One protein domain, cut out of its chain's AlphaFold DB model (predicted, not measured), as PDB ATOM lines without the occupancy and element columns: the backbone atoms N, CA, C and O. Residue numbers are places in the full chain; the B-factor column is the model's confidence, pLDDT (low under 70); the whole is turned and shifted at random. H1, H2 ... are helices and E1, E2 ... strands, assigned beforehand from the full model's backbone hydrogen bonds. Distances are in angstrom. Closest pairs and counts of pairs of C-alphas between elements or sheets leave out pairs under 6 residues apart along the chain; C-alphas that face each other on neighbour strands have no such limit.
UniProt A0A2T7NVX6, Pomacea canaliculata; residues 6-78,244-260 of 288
ATOM      1  N   SER A   6      15.357  -2.423  46.793       85.12
ATOM      2  CA  SER A   6      16.024  -2.238  48.091       85.12
ATOM      3  C   SER A   6      15.441  -3.144  49.185       85.12
ATOM      4  O   SER A   6      16.093  -3.418  50.194       85.12
ATOM      5  N   LEU A   7      14.235  -3.675  48.962       87.44
ATOM      6  CA  LEU A   7      13.530  -4.558  49.883       87.44
ATOM      7  C   LEU A   7      13.763  -6.048  49.604       87.44
ATOM      8  O   LEU A   7      13.168  -6.881  50.291       87.44
ATOM      9  N   LEU A   8      14.640  -6.405  48.655       87.56
ATOM     10  CA  LEU A   8      14.948  -7.796  48.302       87.56
ATOM     11  C   LEU A   8      15.257  -8.644  49.541       87.56
ATOM     12  O   LEU A   8      14.551  -9.608  49.795       87.56
ATOM     13  N   LEU A   9      16.259  -8.276  50.344       90.00
ATOM     14  CA  LEU A   9      16.676  -9.078  51.506       90.00
ATOM     15  C   LEU A   9      15.690  -9.029  52.682       90.00
ATOM     16  O   LEU A   9      15.816  -9.802  53.624       90.00
ATOM     17  N   GLN A  10      14.705  -8.130  52.633       88.88
ATOM     18  CA  GLN A  10      13.643  -8.024  53.638       88.88
ATOM     19  C   GLN A  10      12.370  -8.780  53.239       88.88
ATOM     20  O   GLN A  10      11.395  -8.780  53.994       88.88
ATOM     21  N   SER A  11      12.344  -9.350  52.036       88.69
ATOM     22  CA  SER A  11      11.174 -10.022  51.483       88.69
ATOM     23  C   SER A  11      11.225 -11.511  51.770       88.69
ATOM     24  O   SER A  11      12.261 -12.147  51.611       88.69
ATOM     25  N   ASP A  12      10.087 -12.088  52.138       88.94
ATOM     26  CA  ASP A  12       9.976 -13.534  52.342       88.94
ATOM     27  C   ASP A  12       9.797 -14.267  51.009       88.94
ATOM     28  O   ASP A  12      10.166 -15.431  50.874       88.94
ATOM     29  N   VAL A  13       9.228 -13.594  50.006       89.56
ATOM     30  CA  VAL A  13       8.982 -14.160  48.678       89.56
ATOM     31  C   VAL A  13       9.357 -13.159  47.592       89.56
ATOM     32  O   VAL A  13       9.030 -11.972  47.679       89.56
ATOM     33  N   VAL A  14      10.001 -13.656  46.537       88.62
ATOM     34  CA  VAL A  14      10.337 -12.892  45.331       88.62
ATOM     35  C   VAL A  14       9.716 -13.578  44.120       88.62
ATOM     36  O   VAL A  14       9.984 -14.751  43.856       88.62
ATOM     37  N   LEU A  15       8.872 -12.852  43.392       88.31
ATOM     38  CA  LEU A  15       8.219 -13.323  42.179       88.31
ATOM     39  C   LEU A  15       8.949 -12.810  40.948       88.31
ATOM     40  O   LEU A  15       9.025 -11.604  40.715       88.31
ATOM     41  N   PHE A  16       9.400 -13.740  40.122       86.81
ATOM     42  CA  PHE A  16      10.075 -13.451  38.869       86.81
ATOM     43  C   PHE A  16       9.116 -13.678  37.713       86.81
ATOM     44  O   PHE A  16       8.777 -14.818  37.391       86.81
ATOM     45  N   HIS A  17       8.671 -12.597  37.077       85.19
ATOM     46  CA  HIS A  17       7.843 -12.709  35.883       85.19
ATOM     47  C   HIS A  17       8.716 -13.181  34.720       85.19
ATOM     48  O   HIS A  17       9.737 -12.565  34.415       85.19
ATOM     49  N   VAL A  18       8.303 -14.246  34.027       82.81
ATOM     50  CA  VAL A  18       9.064 -14.793  32.883       82.81
ATOM     51  C   VAL A  18       9.377 -13.718  31.836       82.81
ATOM     52  O   VAL A  18      10.471 -13.707  31.287       82.81
ATOM     53  N   GLY A  19       8.461 -12.770  31.607       77.75
ATOM     54  CA  GLY A  19       8.677 -11.660  30.675       77.75
ATOM     55  C   GLY A  19       9.862 -10.750  31.027       77.75
ATOM     56  O   GLY A  19      10.550 -10.290  30.118       77.75
ATOM     57  N   ALA A  20      10.133 -10.525  32.317       77.44
ATOM     58  CA  ALA A  20      11.290  -9.754  32.780       77.44
ATOM     59  C   ALA A  20      12.598 -10.548  32.683       77.44
ATOM     60  O   ALA A  20      13.633 -10.003  32.322       77.44
ATOM     61  N   LEU A  21      12.553 -11.854  32.957       78.75
ATOM     62  CA  LEU A  21      13.735 -12.720  32.890       78.75
ATOM     63  C   LEU A  21      14.298 -12.881  31.474       78.75
ATOM     64  O   LEU A  21      15.437 -13.307  31.299       78.75
ATOM     65  N   VAL A  22      13.483 -12.622  30.458       75.44
ATOM     66  CA  VAL A  22      13.843 -12.858  29.053       75.44
ATOM     67  C   VAL A  22      13.772 -11.593  28.204       75.44
ATOM     68  O   VAL A  22      13.773 -11.669  26.980       75.44
ATOM     69  N   GLY A  23      13.711 -10.428  28.856       67.19
ATOM     70  CA  GLY A  23      13.833  -9.131  28.195       67.19
ATOM     71  C   GLY A  23      12.641  -8.725  27.322       67.19
ATOM     72  O   GLY A  23      12.791  -7.840  26.487       67.19
ATOM     73  N   PHE A  24      11.452  -9.318  27.497       63.38
ATOM     74  CA  PHE A  24      10.257  -8.904  26.742       63.38
ATOM     75  C   PHE A  24       9.754  -7.507  27.130       63.38
ATOM     76  O   PHE A  24       9.105  -6.850  26.317       63.38
ATOM     77  N   PHE A  25      10.024  -7.072  28.362       58.78
ATOM     78  CA  PHE A  25       9.605  -5.762  28.875       58.78
ATOM     79  C   PHE A  25      10.802  -4.962  29.390       58.78
ATOM     80  O   PHE A  25      11.008  -3.830  28.966       58.78
ATOM     81  N   HIS A  26      11.635  -5.583  30.230       59.19
ATOM     82  CA  HIS A  26      12.883  -5.032  30.754       59.19
ATOM     83  C   HIS A  26      13.852  -6.185  31.017       59.19
ATOM     84  O   HIS A  26      13.410  -7.221  31.507       59.19
ATOM     85  N   ASP A  27      15.141  -6.022  30.713       63.41
ATOM     86  CA  ASP A  27      16.161  -6.984  31.140       63.41
ATOM     87  C   ASP A  27      16.419  -6.776  32.637       63.41
ATOM     88  O   ASP A  27      17.011  -5.777  33.060       63.41
ATOM     89  N   VAL A  28      15.854  -7.658  33.461       67.25
ATOM     90  CA  VAL A  28      16.031  -7.607  34.911       67.25
ATOM     91  C   VAL A  28      17.048  -8.676  35.295       67.25
ATOM     92  O   VAL A  28      16.694  -9.858  35.277       67.25
ATOM     93  N   PRO A  29      18.290  -8.294  35.661       73.12
ATOM     94  CA  PRO A  29      19.268  -9.268  36.113       73.12
ATOM     95  C   PRO A  29      18.742  -9.968  37.364       73.12
ATOM     96  O   PRO A  29      18.084  -9.355  38.214       73.12
ATOM     97  N   LEU A  30      19.030 -11.264  37.460       80.69
ATOM     98  CA  LEU A  30      18.767 -12.007  38.680       80.69
ATOM     99  C   LEU A  30      19.566 -11.379  39.829       80.69
ATOM    100  O   LEU A  30      20.720 -11.010  39.620       80.69
ATOM    101  N   PRO A  31      18.981 -11.241  41.027       82.88
ATOM    102  CA  PRO A  31      19.737 -10.786  42.177       82.88
ATOM    103  C   PRO A  31      20.871 -11.750  42.533       82.88
ATOM    104  O   PRO A  31      20.664 -12.960  42.570       82.88
ATOM    105  N   ASP A  32      22.031 -11.210  42.895       82.06
ATOM    106  CA  ASP A  32      23.191 -12.010  43.322       82.06
ATOM    107  C   ASP A  32      23.098 -12.469  44.789       82.06
ATOM    108  O   ASP A  32      23.964 -13.184  45.291       82.06
ATOM    109  N   GLN A  33      22.062 -12.030  45.509       84.12
ATOM    110  CA  GLN A  33      21.875 -12.291  46.933       84.12
ATOM    111  C   GLN A  33      20.460 -12.787  47.222       84.12
ATOM    112  O   GLN A  33      19.477 -12.310  46.652       84.12
ATOM    113  N   ARG A  34      20.366 -13.728  48.161       88.75
ATOM    114  CA  ARG A  34      19.119 -14.309  48.657       88.75
ATOM    115  C   ARG A  34      19.325 -14.772  50.099       88.75
ATOM    116  O   ARG A  34      20.383 -15.308  50.419       88.75
ATOM    117  N   THR A  35      18.326 -14.584  50.959       88.69
ATOM    118  CA  THR A  35      18.352 -15.164  52.313       88.69
ATOM    119  C   THR A  35      17.944 -16.645  52.271       88.69
ATOM    120  O   THR A  35      17.133 -17.018  51.415       88.69
ATOM    121  N   PRO A  36      18.462 -17.509  53.164       87.44
ATOM    122  CA  PRO A  36      18.117 -18.936  53.166       87.44
ATOM    123  C   PRO A  36      16.608 -19.216  53.277       87.44
ATOM    124  O   PRO A  36      16.119 -20.194  52.715       87.44
ATOM    125  N   GLU A  37      15.863 -18.346  53.959       89.31
ATOM    126  CA  GLU A  37      14.429 -18.493  54.228       89.31
ATOM    127  C   GLU A  37      13.532 -17.909  53.126       89.31
ATOM    128  O   GLU A  37      12.347 -18.238  53.056       89.31
ATOM    129  N   GLN A  38      14.068 -17.039  52.267       90.75
ATOM    130  CA  GLN A  38      13.301 -16.411  51.193       90.75
ATOM    131  C   GLN A  38      12.948 -17.445  50.127       90.75
ATOM    132  O   GLN A  38      13.828 -18.182  49.706       90.75
ATOM    133  N   ALA A  39      11.712 -17.472  49.623       90.62
ATOM    134  CA  ALA A  39      11.297 -18.321  48.505       90.62
ATOM    135  C   ALA A  39      11.316 -17.554  47.175       90.62
ATOM    136  O   ALA A  39      10.790 -16.443  47.070       90.62
ATOM    137  N   TRP A  40      11.897 -18.151  46.135       91.88
ATOM    138  CA  TRP A  40      11.861 -17.600  44.779       91.88
ATOM    139  C   TRP A  40      10.820 -18.339  43.948       91.88
ATOM    140  O   TRP A  40      10.852 -19.568  43.854       91.88
ATOM    141  N   ILE A  41       9.906 -17.583  43.339       91.00
ATOM    142  CA  ILE A  41       8.788 -18.119  42.565       91.00
ATOM    143  C   ILE A  41       8.913 -17.678  41.111       91.00
ATOM    144  O   ILE A  41       8.947 -16.481  40.820       91.00
ATOM    145  N   LEU A  42       8.912 -18.641  40.191       88.94
ATOM    146  CA  LEU A  42       8.783 -18.367  38.764       88.94
ATOM    147  C   LEU A  42       7.312 -18.121  38.423       88.94
ATOM    148  O   LEU A  42       6.491 -19.035  38.507       88.94
ATOM    149  N   TYR A  43       6.979 -16.899  38.025       88.25
ATOM    150  CA  TYR A  43       5.610 -16.488  37.738       88.25
ATOM    151  C   TYR A  43       5.368 -16.313  36.235       88.25
ATOM    152  O   TYR A  43       6.075 -15.568  35.550       88.25
ATOM    153  N   ASN A  44       4.338 -16.975  35.704       85.88
ATOM    154  CA  ASN A  44       3.941 -16.816  34.308       85.88
ATOM    155  C   ASN A  44       2.459 -17.112  34.070       85.88
ATOM    156  O   ASN A  44       1.987 -18.231  34.252       85.88
ATOM    157  N   LEU A  45       1.745 -16.123  33.535       86.69
ATOM    158  CA  LEU A  45       0.373 -16.300  33.060       86.69
ATOM    159  C   LEU A  45       0.256 -16.348  31.530       86.69
ATOM    160  O   LEU A  45      -0.840 -16.513  31.008       86.69
ATOM    161  N   LYS A  46       1.348 -16.205  30.774       83.94
ATOM    162  CA  LYS A  46       1.313 -16.265  29.306       83.94
ATOM    163  C   LYS A  46       1.488 -17.704  28.812       83.94
ATOM    164  O   LYS A  46       2.256 -18.458  29.405       83.94
ATOM    165  N   PRO A  47       0.820 -18.098  27.716       83.62
ATOM    166  CA  PRO A  47       0.975 -19.438  27.170       83.62
ATOM    167  C   PRO A  47       2.398 -19.624  26.609       83.62
ATOM    168  O   PRO A  47       2.962 -18.658  26.085       83.62
ATOM    169  N   PRO A  48       2.960 -20.848  26.622       81.06
ATOM    170  CA  PRO A  48       4.297 -21.133  26.101       81.06
ATOM    171  C   PRO A  48       4.525 -20.682  24.658       81.06
ATOM    172  O   PRO A  48       5.642 -20.367  24.289       81.06
ATOM    173  N   THR A  49       3.484 -20.582  23.828       77.94
ATOM    174  CA  THR A  49       3.647 -20.093  22.448       77.94
ATOM    175  C   THR A  49       4.037 -18.612  22.369       77.94
ATOM    176  O   THR A  49       4.572 -18.185  21.356       77.94
ATOM    177  N   TRP A  50       3.736 -17.823  23.405       71.19
ATOM    178  CA  TRP A  50       4.144 -16.416  23.537       71.19
ATOM    179  C   TRP A  50       5.514 -16.261  24.197       71.19
ATOM    180  O   TRP A  50       6.140 -15.214  24.084       71.19
ATOM    181  N   ALA A  51       5.953 -17.302  24.895       64.75
ATOM    182  CA  ALA A  51       7.194 -17.358  25.639       64.75
ATOM    183  C   ALA A  51       7.901 -18.702  25.355       64.75
ATOM    184  O   ALA A  51       8.118 -19.465  26.299       64.75
ATOM    185  N   PRO A  52       8.200 -19.046  24.078       60.06
ATOM    186  CA  PRO A  52       8.880 -20.289  23.737       60.06
ATOM    187  C   PRO A  52      10.343 -20.120  24.123       60.06
ATOM    188  O   PRO A  52      11.167 -19.664  23.336       60.06
ATOM    189  N   LEU A  53      10.632 -20.368  25.393       63.66
ATOM    190  CA  LEU A  53      11.908 -20.029  25.990       63.66
ATOM    191  C   LEU A  53      12.520 -21.276  26.584       63.66
ATOM    192  O   LEU A  53      11.888 -22.007  27.348       63.66
ATOM    193  N   ASP A  54      13.776 -21.484  26.216       70.00
ATOM    194  CA  ASP A  54      14.639 -22.412  26.905       70.00
ATOM    195  C   ASP A  54      14.924 -21.862  28.310       70.00
ATOM    196  O   ASP A  54      15.720 -20.941  28.508       70.00
ATOM    197  N   MET A  55      14.208 -22.408  29.291       78.12
ATOM    198  CA  MET A  55      14.351 -22.045  30.698       78.12
ATOM    199  C   MET A  55      15.466 -22.837  31.393       78.12
ATOM    200  O   MET A  55      15.648 -22.675  32.598       78.12
ATOM    201  N   THR A  56      16.235 -23.665  30.671       81.94
ATOM    202  CA  THR A  56      17.276 -24.521  31.267       81.94
ATOM    203  C   THR A  56      18.353 -23.727  31.998       81.94
ATOM    204  O   THR A  56      18.835 -24.182  33.035       81.94
ATOM    205  N   ARG A  57      18.661 -22.500  31.548       80.12
ATOM    206  CA  ARG A  57      19.575 -21.568  32.246       80.12
ATOM    207  C   ARG A  57      19.134 -21.207  33.670       80.12
ATOM    208  O   ARG A  57      19.925 -20.658  34.426       80.12
ATOM    209  N   TYR A  58      17.881 -21.487  34.025       83.31
ATOM    210  CA  TYR A  58      17.300 -21.230  35.341       83.31
ATOM    211  C   TYR A  58      17.006 -22.514  36.133       83.31
ATOM    212  O   TYR A  58      16.330 -22.464  37.164       83.31
ATOM    213  N   ASN A  59      17.482 -23.673  35.666       85.62
ATOM    214  CA  ASN A  59      17.281 -24.941  36.361       85.62
ATOM    215  C   ASN A  59      17.850 -24.886  37.784       85.62
ATOM    216  O   ASN A  59      18.982 -24.465  38.003       85.62
ATOM    217  N   GLY A  60      17.047 -25.329  38.755       87.38
ATOM    218  CA  GLY A  60      17.417 -25.341  40.174       87.38
ATOM    219  C   GLY A  60      17.358 -23.980  40.877       87.38
ATOM    220  O   GLY A  60      17.633 -23.919  42.071       87.38
ATOM    221  N   LEU A  61      16.987 -22.900  40.179       88.19
ATOM    222  CA  LEU A  61      16.988 -21.552  40.753       88.19
ATOM    223  C   LEU A  61      15.722 -21.223  41.562       88.19
ATOM    224  O   LEU A  61      15.788 -20.567  42.604       88.19
ATOM    225  N   PHE A  62      14.559 -21.648  41.068       90.81
ATOM    226  CA  PHE A  62      13.260 -21.340  41.667       90.81
ATOM    227  C   PHE A  62      12.781 -22.483  42.561       90.81
ATOM    228  O   PHE A  62      12.950 -23.651  42.223       90.81
ATOM    229  N   ASN A  63      12.148 -22.146  43.685       92.50
ATOM    230  CA  ASN A  63      11.563 -23.136  44.591       92.50
ATOM    231  C   ASN A  63      10.181 -23.564  44.131       92.50
ATOM    232  O   ASN A  63       9.835 -24.729  44.270       92.50
ATOM    233  N   TRP A  64       9.405 -22.605  43.622       92.94
ATOM    234  CA  TRP A  64       8.017 -22.802  43.236       92.94
ATOM    235  C   TRP A  64       7.725 -22.163  41.887       92.94
ATOM    236  O   TRP A  64       8.363 -21.199  41.455       92.94
ATOM    237  N   THR A  65       6.690 -22.675  41.250       90.12
ATOM    238  CA  THR A  65       6.075 -22.136  40.048       90.12
ATOM    239  C   THR A  65       4.703 -21.568  40.387       90.12
ATOM    240  O   THR A  65       3.923 -22.170  41.121       90.12
ATOM    241  N   ALA A  66       4.389 -20.398  39.840       90.69
ATOM    242  CA  ALA A  66       3.070 -19.791  39.934       90.69
ATOM    243  C   ALA A  66       2.550 -19.483  38.529       90.69
ATOM    244  O   ALA A  66       3.054 -18.592  37.840       90.69
ATOM    245  N   SER A  67       1.563 -20.246  38.062       88.75
ATOM    246  CA  SER A  67       1.086 -20.137  36.681       88.75
ATOM    247  C   SER A  67      -0.391 -20.471  36.532       88.75
ATOM    248  O   SER A  67      -1.029 -20.932  37.472       88.75
ATOM    249  N   TYR A  68      -0.941 -20.286  35.331       88.50
ATOM    250  CA  TYR A  68      -2.314 -20.706  35.035       88.50
ATOM    251  C   TYR A  68      -2.496 -22.235  35.029       88.50
ATOM    252  O   TYR A  68      -3.628 -22.713  35.022       88.50
ATOM    253  N   ARG A  69      -1.404 -23.010  34.975       91.00
ATOM    254  CA  ARG A  69      -1.458 -24.472  34.959       91.00
ATOM    255  C   ARG A  69      -1.903 -24.981  36.322       91.00
ATOM    256  O   ARG A  69      -1.388 -24.555  37.353       91.00
ATOM    257  N   LEU A  70      -2.829 -25.934  36.321       90.56
ATOM    258  CA  LEU A  70      -3.367 -26.483  37.568       90.56
ATOM    259  C   LEU A  70      -2.351 -27.350  38.326       90.56
ATOM    260  O   LEU A  70      -2.582 -27.661  39.487       90.56
ATOM    261  N   ASP A  71      -1.244 -27.725  37.682       92.12
ATOM    262  CA  ASP A  71      -0.141 -28.492  38.263       92.12
ATOM    263  C   ASP A  71       1.097 -27.648  38.619       92.12
ATOM    264  O   ASP A  71       2.139 -28.218  38.928       92.12
ATOM    265  N   SER A  72       1.007 -26.311  38.611       91.38
ATOM    266  CA  SER A  72       2.043 -25.481  39.251       91.38
ATOM    267  C   SER A  72       1.919 -25.504  40.776       91.38
ATOM    268  O   SER A  72       0.821 -25.696  41.292       91.38
ATOM    269  N   ASP A  73       3.015 -25.243  41.491       92.56
ATOM    270  CA  ASP A  73       3.049 -25.234  42.965       92.56
ATOM    271  C   ASP A  73       2.034 -24.251  43.567       92.56
ATOM    272  O   ASP A  73       1.415 -24.519  44.596       92.56
ATOM    273  N   VAL A  74       1.835 -23.113  42.894       89.44
ATOM    274  CA  VAL A  74       0.825 -22.106  43.231       89.44
ATOM    275  C   VAL A  74      -0.037 -21.824  41.994       89.44
ATOM    276  O   VAL A  74       0.282 -20.924  41.214       89.44
ATOM    277  N   PRO A  75      -1.144 -22.557  41.780       86.88
ATOM    278  CA  PRO A  75      -2.041 -22.301  40.659       86.88
ATOM    279  C   PRO A  75      -2.664 -20.903  40.743       86.88
ATOM    280  O   PRO A  75      -3.311 -20.537  41.727       86.88
ATOM    281  N   VAL A  76      -2.506 -20.117  39.682       85.50
ATOM    282  CA  VAL A  76      -3.033 -18.757  39.563       85.50
ATOM    283  C   VAL A  76      -4.106 -18.733  38.486       85.50
ATOM    284  O   VAL A  76      -3.829 -18.621  37.292       85.50
ATOM    285  N   SER A  77      -5.362 -18.809  38.914       80.56
ATOM    286  CA  SER A  77      -6.479 -18.735  37.980       80.56
ATOM    287  C   SER A  77      -6.728 -17.305  37.487       80.56
ATOM    288  O   SER A  77      -6.538 -16.328  38.216       80.56
ATOM    289  N   TYR A  78      -7.234 -17.175  36.263       84.19
ATOM    290  CA  TYR A  78      -7.783 -15.922  35.734       84.19
ATOM    291  C   TYR A  78      -9.175 -15.595  36.269       84.19
ATOM    292  O   TYR A  78      -9.612 -14.445  36.196       84.19
ATOM    293  N   CYS A 244     -10.820 -11.574  40.432       42.22
ATOM    294  CA  CYS A 244      -9.865 -10.895  41.309       42.22
ATOM    295  C   CYS A 244      -8.498 -11.577  41.464       42.22
ATOM    296  O   CYS A 244      -7.576 -10.934  41.951       42.22
ATOM    297  N   THR A 245      -8.315 -12.843  41.082       48.91
ATOM    298  CA  THR A 245      -7.080 -13.572  41.425       48.91
ATOM    299  C   THR A 245      -5.879 -13.089  40.614       48.91
ATOM    300  O   THR A 245      -4.901 -12.628  41.191       48.91
ATOM    301  N   ALA A 246      -5.955 -13.081  39.280       47.41
ATOM    302  CA  ALA A 246      -4.834 -12.651  38.438       47.41
ATOM    303  C   ALA A 246      -4.565 -11.132  38.474       47.41
ATOM    304  O   ALA A 246      -3.498 -10.700  38.047       47.41
ATOM    305  N   SER A 247      -5.519 -10.304  38.914       47.97
ATOM    306  CA  SER A 247      -5.297  -8.860  39.095       47.97
ATOM    307  C   SER A 247      -4.483  -8.552  40.348       47.97
ATOM    308  O   SER A 247      -3.711  -7.605  40.331       47.97
ATOM    309  N   CYS A 248      -4.605  -9.365  41.404       50.00
ATOM    310  CA  CYS A 248      -3.808  -9.206  42.624       50.00
ATOM    311  C   CYS A 248      -2.317  -9.498  42.401       50.00
ATOM    312  O   CYS A 248      -1.490  -8.954  43.120       50.00
ATOM    313  N   TRP A 249      -1.986 -10.327  41.405       48.88
ATOM    314  CA  TRP A 249      -0.609 -10.660  41.014       48.88
ATOM    315  C   TRP A 249      -0.103  -9.853  39.807       48.88
ATOM    316  O   TRP A 249       1.029 -10.044  39.358       48.88
ATOM    317  N   ARG A 250      -0.945  -8.990  39.225       45.16
ATOM    318  CA  ARG A 250      -0.563  -8.123  38.109       45.16
ATOM    319  C   ARG A 250      -0.012  -6.814  38.657       45.16
ATOM    320  O   ARG A 250      -0.775  -5.889  38.911       45.16
ATOM    321  N   ASP A 251       1.309  -6.726  38.750       45.09
ATOM    322  CA  ASP A 251       1.961  -5.429  38.593       45.09
ATOM    323  C   ASP A 251       1.844  -4.996  37.125       45.09
ATOM    324  O   ASP A 251       1.934  -5.818  36.205       45.09
ATOM    325  N   ALA A 252       1.614  -3.701  36.910       39.50
ATOM    326  CA  ALA A 252       1.444  -3.104  35.586       39.50
ATOM    327  C   ALA A 252       2.698  -3.232  34.695       39.50
ATOM    328  O   ALA A 252       2.579  -3.147  33.473       39.50
ATOM    329  N   ASP A 253       3.858  -3.518  35.293       42.12
ATOM    330  CA  ASP A 253       5.167  -3.386  34.643       42.12
ATOM    331  C   ASP A 253       5.818  -4.727  34.255       42.12
ATOM    332  O   ASP A 253       6.900  -4.746  33.673       42.12
ATOM    333  N   GLY A 254       5.193  -5.869  34.581       50.41
ATOM    334  CA  GLY A 254       5.718  -7.198  34.223       50.41
ATOM    335  C   GLY A 254       7.124  -7.506  34.769       50.41
ATOM    336  O   GLY A 254       7.838  -8.289  34.146       50.41
ATOM    337  N   GLY A 255       7.514  -6.861  35.879       59.41
ATOM    338  CA  GLY A 255       8.855  -6.869  36.483       59.41
ATOM    339  C   GLY A 255       9.107  -7.986  37.509       59.41
ATOM    340  O   GLY A 255       8.665  -9.111  37.332       59.41
ATOM    341  N   VAL A 256       9.855  -7.697  38.579       58.66
ATOM    342  CA  VAL A 256      10.051  -8.601  39.733       58.66
ATOM    343  C   VAL A 256       9.274  -8.037  40.919       58.66
ATOM    344  O   VAL A 256       9.411  -6.852  41.223       58.66
ATOM    345  N   THR A 257       8.467  -8.870  41.577       68.62
ATOM    346  CA  THR A 257       7.585  -8.441  42.674       68.62
ATOM    347  C   THR A 257       8.059  -9.023  44.006       68.62
ATOM    348  O   THR A 257       8.210 -10.233  44.162       68.62
ATOM    349  N   PHE A 258       8.246  -8.156  44.993       66.19
ATOM    350  CA  PHE A 258       8.691  -8.472  46.346       66.19
ATOM    351  C   PHE A 258       7.501  -8.549  47.312       66.19
ATOM    352  O   PHE A 258       6.634  -7.660  47.346       66.19
ATOM    353  N   VAL A 259       7.440  -9.619  48.110       71.25
ATOM    354  CA  VAL A 259       6.351  -9.875  49.064       71.25
ATOM    355  C   VAL A 259       6.916 -10.190  50.445       71.25
ATOM    356  O   VAL A 259       7.770 -11.057  50.607       71.25
ATOM    357  N   ARG A 260       6.384  -9.496  51.455       62.25
ATOM    358  CA  ARG A 260       6.710  -9.689  52.869       62.25
ATOM    359  C   ARG A 260       5.475 -10.149  53.641       62.25
ATOM    360  O   ARG A 260       4.377  -9.618  53.447       62.25
TER     361      ARG A 260
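This is residues 6 to 78 and 244 to 260 of the 288 residues of a protein of Pomacea canaliculata (UniProt A0A2T7NVX6). Little regular structure: a small, strongly twisted sheet with two long loops, residues 22 to 38 and 45 to 63, grazed by short helices H1 and H2. The 90 printed residues, class mixed, run H1 E1 H2 E2 E3 H3 E4; the mixed sheet's order is E3 E2 E1 E4. It is compact, radius of gyration of the C-alphas 12.6 A, spans 32 by 29 by 25 A.

H1 is residues 6 to 10, from C-alpha 6 at (16.024, -2.238, 48.091). E1 is 13 to 17, H2 18 to 21, E2 39 to 44 (16.1 A long), E3 64 to 67, H3 245 to 248, E4 256 to 259, to C-alpha 259 at (6.351, -9.875, 49.064).

E1, H2, E2 form a strand-helix-strand unit, parallel neighbours joined through a helix, its crossover right-handed; N 16 and O 41 are 2.9 A apart. E3 is parallel to E2, N 66 and O 42 2.8 A; E4 antiparallel to E1, N 15 and O 257 2.8 A. H3 is not on the sheet. H1 has 0 of 1 O i to N i+4 pairs within hydrogen-bond range, 1 of 2 to N i+3; H2 and H3 are too short.

Residues 79 to 243 are cut out; C-alphas 78 and 244 are 7.8 A apart. Links H2 to E2 and E2 to E3 are long. Model pLDDT is under 70 in 25 residues, among them 244 to 258.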